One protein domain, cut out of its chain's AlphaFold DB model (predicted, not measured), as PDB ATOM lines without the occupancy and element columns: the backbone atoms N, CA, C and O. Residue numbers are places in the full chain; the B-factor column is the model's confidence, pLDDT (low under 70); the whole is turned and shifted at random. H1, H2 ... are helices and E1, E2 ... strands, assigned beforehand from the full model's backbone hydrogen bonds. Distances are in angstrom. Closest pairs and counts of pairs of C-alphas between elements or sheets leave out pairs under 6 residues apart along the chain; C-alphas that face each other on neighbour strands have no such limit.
ATOM      1  N   ASN A   6     138.657 177.313 170.456       58.72
ATOM      2  CA  ASN A   6     139.554 176.647 169.512       58.72
ATOM      3  C   ASN A   6     139.203 175.160 169.309       58.72
ATOM      4  O   ASN A   6     139.310 174.665 168.188       58.72
ATOM      5  N   LYS A   7     138.703 174.465 170.341       63.22
ATOM      6  CA  LYS A   7     138.276 173.056 170.226       63.22
ATOM      7  C   LYS A   7     137.048 172.881 169.329       63.22
ATOM      8  O   LYS A   7     136.998 171.945 168.531       63.22
ATOM      9  N   ASP A   8     136.082 173.792 169.423       69.94
ATOM     10  CA  ASP A   8     134.877 173.753 168.590       69.94
ATOM     11  C   ASP A   8     135.190 174.125 167.139       69.94
ATOM     12  O   ASP A   8     134.676 173.496 166.211       69.94
ATOM     13  N   ARG A   9     136.117 175.067 166.922       69.75
ATOM     14  CA  ARG A   9     136.652 175.354 165.586       69.75
ATOM     15  C   ARG A   9     137.253 174.107 164.943       69.75
ATOM     16  O   ARG A   9     136.924 173.808 163.794       69.75
ATOM     17  N   ASP A  10     138.133 173.406 165.652       75.56
ATOM     18  CA  ASP A  10     138.857 172.265 165.090       75.56
ATOM     19  C   ASP A  10     137.888 171.121 164.746       75.56
ATOM     20  O   ASP A  10     137.987 170.515 163.677       75.56
ATOM     21  N   LYS A  11     136.858 170.906 165.575       79.19
ATOM     22  CA  LYS A  11     135.770 169.955 165.301       79.19
ATOM     23  C   LYS A  11     134.953 170.323 164.057       79.19
ATOM     24  O   LYS A  11     134.636 169.449 163.243       79.19
ATOM     25  N   ILE A  12     134.606 171.601 163.891       77.38
ATOM     26  CA  ILE A  12     133.876 172.089 162.712       77.38
ATOM     27  C   ILE A  12     134.709 171.859 161.445       77.38
ATOM     28  O   ILE A  12     134.194 171.328 160.461       77.38
ATOM     29  N   LEU A  13     135.996 172.211 161.473       77.50
ATOM     30  CA  LEU A  13     136.903 172.012 160.344       77.50
ATOM     31  C   LEU A  13     137.058 170.531 159.994       77.50
ATOM     32  O   LEU A  13     136.933 170.173 158.823       77.50
ATOM     33  N   ALA A  14     137.237 169.668 160.997       80.81
ATOM     34  CA  ALA A  14     137.318 168.224 160.799       80.81
ATOM     35  C   ALA A  14     136.049 167.664 160.142       80.81
ATOM     36  O   ALA A  14     136.131 166.833 159.241       80.81
ATOM     37  N   THR A  15     134.875 168.167 160.532       83.94
ATOM     38  CA  THR A  15     133.594 167.737 159.958       83.94
ATOM     39  C   THR A  15     133.463 168.163 158.494       83.94
ATOM     40  O   THR A  15     133.054 167.360 157.659       83.94
ATOM     41  N   VAL A  16     133.845 169.400 158.156       82.94
ATOM     42  CA  VAL A  16     133.822 169.893 156.766       82.94
ATOM     43  C   VAL A  16     134.786 169.100 155.888       82.94
ATOM     44  O   VAL A  16     134.414 168.699 154.785       82.94
ATOM     45  N   VAL A  17     136.000 168.830 156.378       82.81
ATOM     46  CA  VAL A  17     136.983 168.004 155.663       82.81
ATOM     47  C   VAL A  17     136.443 166.590 155.463       82.81
ATOM     48  O   VAL A  17     136.432 166.103 154.336       82.81
ATOM     49  N   TYR A  18     135.924 165.955 156.516       85.62
ATOM     50  CA  TYR A  18     135.362 164.606 156.441       85.62
ATOM     51  C   TYR A  18     134.212 164.510 155.430       85.62
ATOM     52  O   TYR A  18     134.233 163.645 154.555       85.62
ATOM     53  N   ALA A  19     133.248 165.433 155.497       87.75
ATOM     54  CA  ALA A  19     132.113 165.466 154.579       87.75
ATOM     55  C   ALA A  19     132.557 165.685 153.125       87.75
ATOM     56  O   ALA A  19     132.068 165.014 152.217       87.75
ATOM     57  N   THR A  20     133.523 166.581 152.902       85.56
ATOM     58  CA  THR A  20     134.067 166.863 151.565       85.56
ATOM     59  C   THR A  20     134.797 165.645 150.994       85.56
ATOM     60  O   THR A  20     134.613 165.298 149.827       85.56
ATOM     61  N   THR A  21     135.584 164.949 151.817       85.50
ATOM     62  CA  THR A  21     136.283 163.719 151.427       85.50
ATOM     63  C   THR A  21     135.305 162.598 151.082       85.50
ATOM     64  O   THR A  21     135.470 161.945 150.051       85.50
ATOM     65  N   LEU A  22     134.270 162.393 151.905       90.38
ATOM     66  CA  LEU A  22     133.240 161.384 151.646       90.38
ATOM     67  C   LEU A  22     132.497 161.677 150.336       90.38
ATOM     68  O   LEU A  22     132.390 160.795 149.486       90.38
ATOM     69  N   PHE A  23     132.087 162.931 150.125       91.62
ATOM     70  CA  PHE A  23     131.428 163.357 148.890       91.62
ATOM     71  C   PHE A  23     132.275 163.050 147.652       91.62
ATOM     72  O   PHE A  23     131.779 162.489 146.679       91.62
ATOM     73  N   PHE A  24     133.570 163.374 147.671       90.62
ATOM     74  CA  PHE A  24     134.431 163.109 146.518       90.62
ATOM     75  C   PHE A  24     134.744 161.631 146.291       90.62
ATOM     76  O   PHE A  24     135.101 161.265 145.170       90.62
ATOM     77  N   LYS A  25     134.642 160.795 147.328       88.50
ATOM     78  CA  LYS A  25     134.766 159.343 147.192       88.50
ATOM     79  C   LYS A  25     133.584 158.767 146.411       88.50
ATOM     80  O   LYS A  25     133.786 157.910 145.560       88.50
ATOM     81  N   GLU A  26     132.374 159.246 146.688       91.69
ATOM     82  CA  GLU A  26     131.144 158.784 146.027       91.69
ATOM     83  C   GLU A  26     130.905 159.469 144.674       91.69
ATOM     84  O   GLU A  26     130.313 158.888 143.762       91.69
ATOM     85  N   HIS A  27     131.391 160.701 144.518       90.81
ATOM     86  CA  HIS A  27     131.163 161.535 143.341       90.81
ATOM     87  C   HIS A  27     132.474 162.094 142.770       90.81
ATOM     88  O   HIS A  27     132.723 163.308 142.810       90.81
ATOM     89  N   PRO A  28     133.328 161.224 142.207       87.44
ATOM     90  CA  PRO A  28     134.590 161.651 141.625       87.44
ATOM     91  C   PRO A  28     134.345 162.602 140.437       87.44
ATOM     92  O   PRO A  28     133.371 162.492 139.691       87.44
ATOM     93  N   GLY A  29     135.207 163.612 140.294       87.69
ATOM     94  CA  GLY A  29     135.118 164.619 139.227       87.69
ATOM     95  C   GLY A  29     134.099 165.750 139.434       87.69
ATOM     96  O   GLY A  29     134.103 166.706 138.652       87.69
ATOM     97  N   LYS A  30     133.261 165.701 140.480       93.00
ATOM     98  CA  LYS A  30     132.371 166.816 140.854       93.00
ATOM     99  C   LYS A  30     133.131 167.947 141.560       93.00
ATOM    100  O   LYS A  30     134.333 167.858 141.811       93.00
ATOM    101  N   GLN A  31     132.425 169.040 141.835       93.69
ATOM    102  CA  GLN A  31     132.923 170.204 142.569       93.69
ATOM    103  C   GLN A  31     132.092 170.390 143.837       93.69
ATOM    104  O   GLN A  31     130.892 170.120 143.828       93.69
ATOM    105  N   VAL A  32     132.725 170.877 144.901       93.88
ATOM    106  CA  VAL A  32     132.050 171.247 146.149       93.88
ATOM    107  C   VAL A  32     132.194 172.745 146.342       93.88
ATOM    108  O   VAL A  32     133.307 173.269 146.299       93.88
ATOM    109  N   VAL A  33     131.070 173.423 146.566       94.12
ATOM    110  CA  VAL A  33     131.022 174.835 146.953       94.12
ATOM    111  C   VAL A  33     130.544 174.917 148.392       94.12
ATOM    112  O   VAL A  33     129.552 174.285 148.749       94.12
ATOM    113  N   PHE A  34     131.237 175.690 149.222       93.19
ATOM    114  CA  PHE A  34     130.873 175.855 150.623       93.19
ATOM    115  C   PHE A  34     131.179 177.258 151.145       93.19
ATOM    116  O   PHE A  34     132.116 177.932 150.721       93.19
ATOM    117  N   THR A  35     130.378 177.689 152.115       94.31
ATOM    118  CA  THR A  35     130.568 178.930 152.867       94.31
ATOM    119  C   THR A  35     130.160 178.722 154.325       94.31
ATOM    120  O   THR A  35     129.448 177.773 154.672       94.31
ATOM    121  N   GLY A  36     130.651 179.579 155.213       91.44
ATOM    122  CA  GLY A  36     130.142 179.668 156.567       91.44
ATOM    123  C   GLY A  36     128.760 180.325 156.583       91.44
ATOM    124  O   GLY A  36     128.505 181.313 155.913       91.44
ATOM    125  N   SER A  37     127.881 179.818 157.438       91.81
ATOM    126  CA  SER A  37     126.629 180.471 157.862       91.81
ATOM    127  C   SER A  37     126.839 181.852 158.478       91.81
ATOM    128  O   SER A  37     125.889 182.616 158.598       91.81
ATOM    129  N   THR A  38     128.054 182.126 158.954       92.31
ATOM    130  CA  THR A  38     128.474 183.402 159.525       92.31
ATOM    131  C   THR A  38     129.830 183.773 158.937       92.31
ATOM    132  O   THR A  38     130.624 182.891 158.589       92.31
ATOM    133  N   ALA A  39     130.129 185.071 158.871       92.44
ATOM    134  CA  ALA A  39     131.413 185.563 158.370       92.44
ATOM    135  C   ALA A  39     132.600 185.013 159.183       92.44
ATOM    136  O   ALA A  39     133.642 184.672 158.623       92.44
ATOM    137  N   GLN A  40     132.425 184.841 160.497       91.62
ATOM    138  CA  GLN A  40     133.420 184.233 161.379       91.62
ATOM    139  C   GLN A  40     133.744 182.805 160.932       91.62
ATOM    140  O   GLN A  40     134.915 182.466 160.794       91.62
ATOM    141  N   ARG A  41     132.734 181.982 160.622       90.81
ATOM    142  CA  ARG A  41     132.950 180.616 160.118       90.81
ATOM    143  C   ARG A  41     133.614 180.593 158.746       90.81
ATOM    144  O   ARG A  41     134.516 179.789 158.534       90.81
ATOM    145  N   THR A  42     133.235 181.495 157.842       93.69
ATOM    146  CA  THR A  42     133.909 181.618 156.538       93.69
ATOM    147  C   THR A  42     135.383 181.986 156.716       93.69
ATOM    148  O   THR A  42     136.254 181.397 156.074       93.69
ATOM    149  N   ARG A  43     135.697 182.875 157.665       93.56
ATOM    150  CA  ARG A  43     137.078 183.189 158.051       93.56
ATOM    151  C   ARG A  43     137.806 181.985 158.655       93.56
ATOM    152  O   ARG A  43     138.977 181.792 158.338       93.56
ATOM    153  N   LEU A  44     137.153 181.162 159.479       91.62
ATOM    154  CA  LEU A  44     137.749 179.922 160.000       91.62
ATOM    155  C   LEU A  44     138.146 178.975 158.862       91.62
ATOM    156  O   LEU A  44     139.276 178.489 158.840       91.62
ATOM    157  N   TYR A  45     137.265 178.780 157.880       92.88
ATOM    158  CA  TYR A  45     137.562 177.974 156.693       92.88
ATOM    159  C   TYR A  45     138.726 178.559 155.895       92.88
ATOM    160  O   TYR A  45     139.663 177.840 155.552       92.88
ATOM    161  N   ARG A  46     138.729 179.879 155.679       94.81
ATOM    162  CA  ARG A  46     139.835 180.581 155.020       94.81
ATOM    163  C   ARG A  46     141.172 180.334 155.713       94.81
ATOM    164  O   ARG A  46     142.171 180.091 155.038       94.81
ATOM    165  N   MET A  47     141.208 180.418 157.043       92.44
ATOM    166  CA  MET A  47     142.426 180.183 157.823       92.44
ATOM    167  C   MET A  47     142.890 178.732 157.696       92.44
ATOM    168  O   MET A  47     144.063 178.507 157.416       92.44
ATOM    169  N   ALA A  48     141.980 177.764 157.811       91.25
ATOM    170  CA  ALA A  48     142.306 176.348 157.667       91.25
ATOM    171  C   ALA A  48     142.872 176.012 156.279       91.25
ATOM    172  O   ALA A  48     143.902 175.343 156.177       91.25
ATOM    173  N   ILE A  49     142.252 176.539 155.216       93.25
ATOM    174  CA  ILE A  49     142.757 176.415 153.843       93.25
ATOM    175  C   ILE A  49     144.125 177.093 153.724       93.25
ATOM    176  O   ILE A  49     145.035 176.532 153.128       93.25
ATOM    177  N   SER A  50     144.308 178.280 154.311       94.56
ATOM    178  CA  SER A  50     145.576 179.020 154.236       94.56
ATOM    179  C   SER A  50     146.735 178.288 154.916       94.56
ATOM    180  O   SER A  50     147.851 178.319 154.393       94.56
ATOM    181  N   VAL A  51     146.486 177.654 156.067       92.56
ATOM    182  CA  VAL A  51     147.487 176.868 156.807       92.56
ATOM    183  C   VAL A  51     147.906 175.643 155.998       92.56
ATOM    184  O   VAL A  51     149.098 175.403 155.839       92.56
ATOM    185  N   ASN A  52     146.945 174.940 155.395       90.38
ATOM    186  CA  ASN A  52     147.185 173.677 154.691       90.38
ATOM    187  C   ASN A  52     147.271 173.834 153.163       90.38
ATOM    188  O   ASN A  52     147.163 172.855 152.432       90.38
ATOM    189  N   LEU A  53     147.445 175.059 152.651       91.94
ATOM    190  CA  LEU A  53     147.291 175.347 151.219       91.94
ATOM    191  C   LEU A  53     148.220 174.497 150.349       91.94
ATOM    192  O   LEU A  53     147.794 174.023 149.301       91.94
ATOM    193  N   VAL A  54     149.472 174.313 150.775       92.38
ATOM    194  CA  VAL A  54     150.473 173.542 150.023       92.38
ATOM    195  C   VAL A  54     150.037 172.086 149.891       92.38
ATOM    196  O   VAL A  54     149.976 171.577 148.776       92.38
ATOM    197  N   GLU A  55     149.669 171.454 151.005       90.62
ATOM    198  CA  GLU A  55     149.220 170.062 151.052       90.62
ATOM    199  C   GLU A  55     147.915 169.874 150.275       90.62
ATOM    200  O   GLU A  55     147.860 169.076 149.342       90.62
ATOM    201  N   LEU A  56     146.891 170.681 150.561       90.75
ATOM    202  CA  LEU A  56     145.607 170.604 149.866       90.75
ATOM    203  C   LEU A  56     145.752 170.844 148.356       90.75
ATOM    204  O   LEU A  56     145.058 170.212 147.562       90.75
ATOM    205  N   SER A  57     146.677 171.711 147.932       93.19
ATOM    206  CA  SER A  57     146.921 171.963 146.506       93.19
ATOM    207  C   SER A  57     147.576 170.785 145.787       93.19
ATOM    208  O   SER A  57     147.613 170.787 144.557       93.19
ATOM    209  N   THR A  58     148.091 169.769 146.486       93.12
ATOM    210  CA  THR A  58     148.580 168.544 145.829       93.12
ATOM    211  C   THR A  58     147.425 167.710 145.267       93.12
ATOM    212  O   THR A  58     147.544 167.144 144.179       93.12
ATOM    213  N   GLU A  59     146.275 167.720 145.944       90.19
ATOM    214  CA  GLU A  59     145.109 166.897 145.607       90.19
ATOM    215  C   GLU A  59     143.959 167.686 144.976       90.19
ATOM    216  O   GLU A  59     143.202 167.142 144.164       90.19
ATOM    217  N   PHE A  60     143.834 168.973 145.303       92.88
ATOM    218  CA  PHE A  60     142.691 169.800 144.934       92.88
ATOM    219  C   PHE A  60     143.096 171.048 144.143       92.88
ATOM    220  O   PHE A  60     144.147 171.652 144.350       92.88
ATOM    221  N   HIS A  61     142.216 171.468 143.238       95.38
ATOM    222  CA  HIS A  61     142.120 172.851 142.795       95.38
ATOM    223  C   HIS A  61     141.203 173.595 143.766       95.38
ATOM    224  O   HIS A  61     140.073 173.158 144.002       95.38
ATOM    225  N   ILE A  62     141.693 174.703 144.321       96.19
ATOM    226  CA  ILE A  62     140.996 175.491 145.339       96.19
ATOM    227  C   ILE A  62     140.784 176.898 144.796       96.19
ATOM    228  O   ILE A  62     141.725 177.557 144.350       96.19
ATOM    229  N   TYR A  63     139.543 177.357 144.865       97.69
ATOM    230  CA  TYR A  63     139.116 178.667 144.405       97.69
ATOM    231  C   TYR A  63     138.390 179.394 145.529       97.69
ATOM    232  O   TYR A  63     137.718 178.776 146.361       97.69
ATOM    233  N   GLY A  64     138.514 180.713 145.541       97.25
ATOM    234  CA  GLY A  64     137.720 181.586 146.386       97.25
ATOM    235  C   GLY A  64     136.619 182.270 145.582       97.25
ATOM    236  O   GLY A  64     136.816 182.628 144.420       97.25
ATOM    237  N   LEU A  65     135.461 182.440 146.213       97.00
ATOM    238  CA  LEU A  65     134.342 183.210 145.687       97.00
ATOM    239  C   LEU A  65     134.400 184.601 146.311       97.00
ATOM    240  O   LEU A  65     134.259 184.736 147.528       97.00
ATOM    241  N   LEU A  66     134.604 185.626 145.496       94.69
ATOM    242  CA  LEU A  66     134.398 187.016 145.889       94.69
ATOM    243  C   LEU A  66     132.952 187.391 145.587       94.69
ATOM    244  O   LEU A  66     132.416 187.001 144.549       94.69
ATOM    245  N   LYS A  67     132.321 188.119 146.504       90.25
ATOM    246  CA  LYS A  67     130.973 188.650 146.311       90.25
ATOM    247  C   LYS A  67     131.078 190.108 145.888       90.25
ATOM    248  O   LYS A  67     131.651 190.902 146.628       90.25
ATOM    249  N   ASP A  68     130.514 190.423 144.735       85.31
ATOM    250  CA  ASP A  68     130.249 191.787 144.288       85.31
ATOM    251  C   ASP A  68     128.754 192.115 144.486       85.31
ATOM    252  O   ASP A  68     127.976 191.246 144.897       85.31
ATOM    253  N   MET A  69     128.333 193.358 144.234       81.56
ATOM    254  CA  MET A  69     126.962 193.820 144.496       81.56
ATOM    255  C   MET A  69     125.889 192.978 143.790       81.56
ATOM    256  O   MET A  69     124.829 192.743 144.369       81.56
ATOM    257  N   GLU A  70     126.177 192.469 142.590       86.44
ATOM    258  CA  GLU A  70     125.204 191.735 141.767       86.44
ATOM    259  C   GLU A  70     125.657 190.321 141.373       86.44
ATOM    260  O   GLU A  70     124.885 189.561 140.788       86.44
ATOM    261  N   SER A  71     126.900 189.929 141.678       88.69
ATOM    262  CA  SER A  71     127.450 188.657 141.196       88.69
ATOM    263  C   SER A  71     128.538 188.063 142.094       88.69
ATOM    264  O   SER A  71     128.981 188.668 143.071       88.69
ATOM    265  N   TYR A  72     128.962 186.842 141.756       90.06
ATOM    266  CA  TYR A  72     130.127 186.199 142.354       90.06
ATOM    267  C   TYR A  72     131.229 186.036 141.315       90.06
ATOM    268  O   TYR A  72     130.986 185.535 140.217       90.06
ATOM    269  N   VAL A  73     132.453 186.381 141.702       94.06
ATOM    270  CA  VAL A  73     133.655 186.134 140.903       94.06
ATOM    271  C   VAL A  73     134.423 184.975 141.525       94.06
ATOM    272  O   VAL A  73     134.707 184.980 142.723       94.06
ATOM    273  N   ILE A  74     134.761 183.972 140.712       95.69
ATOM    274  CA  ILE A  74     135.534 182.800 141.141       95.69
ATOM    275  C   ILE A  74     136.973 182.961 140.668       95.69
ATOM    276  O   ILE A  74     137.226 183.098 139.473       95.69
ATOM    277  N   LEU A  75     137.918 182.907 141.602       96.25
ATOM    278  CA  LEU A  75     139.348 183.072 141.335       96.25
ATOM    279  C   LEU A  75     140.138 181.962 142.035       96.25
ATOM    280  O   LEU A  75     139.674 181.462 143.064       96.25
ATOM    281  N   PRO A  76     141.335 181.577 141.552       97.25
ATOM    282  CA  PRO A  76     142.231 180.720 142.322       97.25
ATOM    283  C   PRO A  76     142.427 181.275 143.733       97.25
ATOM    284  O   PRO A  76     142.552 182.489 143.919       97.25
ATOM    285  N   PHE A  77     142.423 180.397 144.733       97.38
ATOM    286  CA  PHE A  77     142.567 180.824 146.116       97.38
ATOM    287  C   PHE A  77     143.933 181.485 146.348       97.38
ATOM    288  O   PHE A  77     144.976 180.940 145.987       97.38
ATOM    289  N   GLN A  78     143.920 182.642 147.005       96.19
ATOM    290  CA  GLN A  78     145.095 183.403 147.401       96.19
ATOM    291  C   GLN A  78     144.995 183.743 148.888       96.19
ATOM    292  O   GLN A  78     143.940 184.126 149.401       96.19
ATOM    293  N   LYS A  79     146.116 183.609 149.601       94.69
ATOM    294  CA  LYS A  79     146.178 184.002 151.012       94.69
ATOM    295  C   LYS A  79     145.979 185.515 151.132       94.69
ATOM    296  O   LYS A  79     146.450 186.275 150.296       94.69
ATOM    297  N   GLY A  80     145.315 185.943 152.202       90.00
ATOM    298  CA  GLY A  80     145.135 187.364 152.527       90.00
ATOM    299  C   GLY A  80     143.887 188.026 151.934       90.00
ATOM    300  O   GLY A  80     143.496 189.072 152.439       90.00
ATOM    301  N   LEU A  81     143.212 187.410 150.960       94.44
ATOM    302  CA  LEU A  81     141.932 187.911 150.444       94.44
ATOM    303  C   LEU A  81     140.764 187.476 151.331       94.44
ATOM    304  O   LEU A  81     140.801 186.391 151.911       94.44
ATOM    305  N   ASP A  82     139.728 188.308 151.441       94.00
ATOM    306  CA  ASP A  82     138.499 187.938 152.144       94.00
ATOM    307  C   ASP A  82     137.471 187.389 151.157       94.00
ATOM    308  O   ASP A  82     137.081 188.056 150.203       94.00
ATOM    309  N   TYR A  83     137.072 186.139 151.373       96.50
ATOM    310  CA  TYR A  83     136.207 185.403 150.460       96.50
ATOM    311  C   TYR A  83     134.824 185.222 151.062       96.50
ATOM    312  O   TYR A  83     134.683 184.951 152.254       96.50
ATOM    313  N   PHE A  84     133.807 185.282 150.210       96.25
ATOM    314  CA  PHE A  84     132.444 184.911 150.561       96.25
ATOM    315  C   PHE A  84     132.289 183.397 150.729       96.25
ATOM    316  O   PHE A  84     131.497 182.943 151.548       96.25
ATOM    317  N   GLY A  85     133.046 182.604 149.976       96.00
ATOM    318  CA  GLY A  85     133.011 181.147 150.042       96.00
ATOM    319  C   GLY A  85     134.155 180.517 149.262       96.00
ATOM    320  O   GLY A  85     135.026 181.214 148.739       96.00
ATOM    321  N   PHE A  86     134.138 179.194 149.173       96.44
ATOM    322  CA  PHE A  86     135.189 178.406 148.541       96.44
ATOM    323  C   PHE A  86     134.593 177.386 147.584       96.44
ATOM    324  O   PHE A  86     133.516 176.843 147.833       96.44
ATOM    325  N   LEU A  87     135.321 177.111 146.507       96.06
ATOM    326  CA  LEU A  87     135.050 176.009 145.596       96.06
ATOM    327  C   LEU A  87     136.275 175.105 145.563       96.06
ATOM    328  O   LEU A  87     137.398 175.572 145.365       96.06
ATOM    329  N   VAL A  88     136.056 173.806 145.726       95.31
ATOM    330  CA  VAL A  88     137.104 172.788 145.643       95.31
ATOM    331  C   VAL A  88     136.751 171.723 144.614       95.31
ATOM    332  O   VAL A  88     135.592 171.334 144.454       95.31
ATOM    333  N   LYS A  89     137.770 171.255 143.893       93.50
ATOM    334  CA  LYS A  89     137.675 170.185 142.893       93.50
ATOM    335  C   LYS A  89     138.903 169.289 142.992       93.50
ATOM    336  O   LYS A  89     140.012 169.811 143.017       93.50
ATOM    337  N   ARG A  90     138.749 167.962 142.979       92.06
ATOM    338  CA  ARG A  90     139.911 167.053 142.903       92.06
ATOM    339  C   ARG A  90     140.643 167.192 141.568       92.06
ATOM    340  O   ARG A  90     140.022 167.379 140.522       92.06
ATOM    341  N   LYS A  91     141.974 167.110 141.608       89.75
ATOM    342  CA  LYS A  91     142.844 167.148 140.420       89.75
ATOM    343  C   LYS A  91     142.801 165.849 139.628       89.75
ATOM    344  O   LYS A  91     142.832 165.881 138.403       89.75
TER     345      LYS A  91
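This is residues 6 to 91 of the 93 residues of an uncharacterized protein of Filimonas lacunae (UniProt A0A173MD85). A twisted sheet of four strands has three helices gathered by it: the long H1 by its E1 edge, H2 crossing H1 near residues 9 to 13 of that helix, and the short H3 close to the last residue of E4. The hairpin of E2 and E3 reaches to the end of the domain far from the first turns of H1. The printed part has 86 residues, with three named helices and four named strands in the order H1 E1 H2 H3 E2 E3 E4; the sheet's order is E1 E4 E2 E3, antiparallel, and the class is mixed, helices and strands. The whole is compact, with a radius of gyration of the C-alphas of 12.6 A and spans of 35 by 32 by 23 A.

The sheet is made of E1, residues 31 to 34, E4, residues 85 to 90, E2, residues 60 to 67, and E3, residues 72 to 76; E1 and E3 are its edge strands. It is only just strongly twisted, with C-alphas up to 4.4 A off its best plane. E4 and E2 are antiparallel at 159 degrees, with N 63 and O 87 within hydrogen-bond range at 2.8 A. E1 and E4 are antiparallel at 156 degrees, with N 32 and O 88 2.9 A apart. E2 and E3 form a hairpin at 146 degrees, with N 64 and O 75 2.8 A apart. H2, residues 39 to 51, and H3, residues 53 to 59, lie along the chain between E1 and E2 in a split strand-helix-strand unit, two strands running the same way with E4 between them in the sheet; its crossover is right-handed. H1, residues 6 to 26, only grazes the sheet with residues 16 to 24, H2 with residues 39 to 49, and H3 with residues 53 to 59. H1, with residues 9 to 13 alone, touches H2, with residues 44 to 48 alone; the closest C-alphas, of Leu 13 and Tyr 45, are 7.0 A apart, and the lines are only just about perpendicular at 73 degrees. H2 and H3 are close but not clearly touching, the closest C-alphas, of Ile 49 and Leu 56, being 7.6 A apart. H1 and H3 are apart. In H1 and H2 every O i to N i+4 pair is within hydrogen-bond range; in H3, 2 of 3 are.

H1 begins at C-alpha 6, (139.554, 176.647, 169.512), and is 30.7 A long. E2 measures 22.2 A, H2 18.3 A, E4 17.2 A, E3 13.3 A, H3 10.4 A and E1 10.1 A. E4 ends at C-alpha 90, (139.911, 167.053, 142.903).

The two C-alphas farthest apart, those of Lys 7 and Glu 70, are 36.5 A apart. The printed part has no cut and no long link; E3 to E4, with 8 residues between, is short and the other links are tight. The mean pLDDT of the printed part is 90.0, and residues 6 to 9 are under 70.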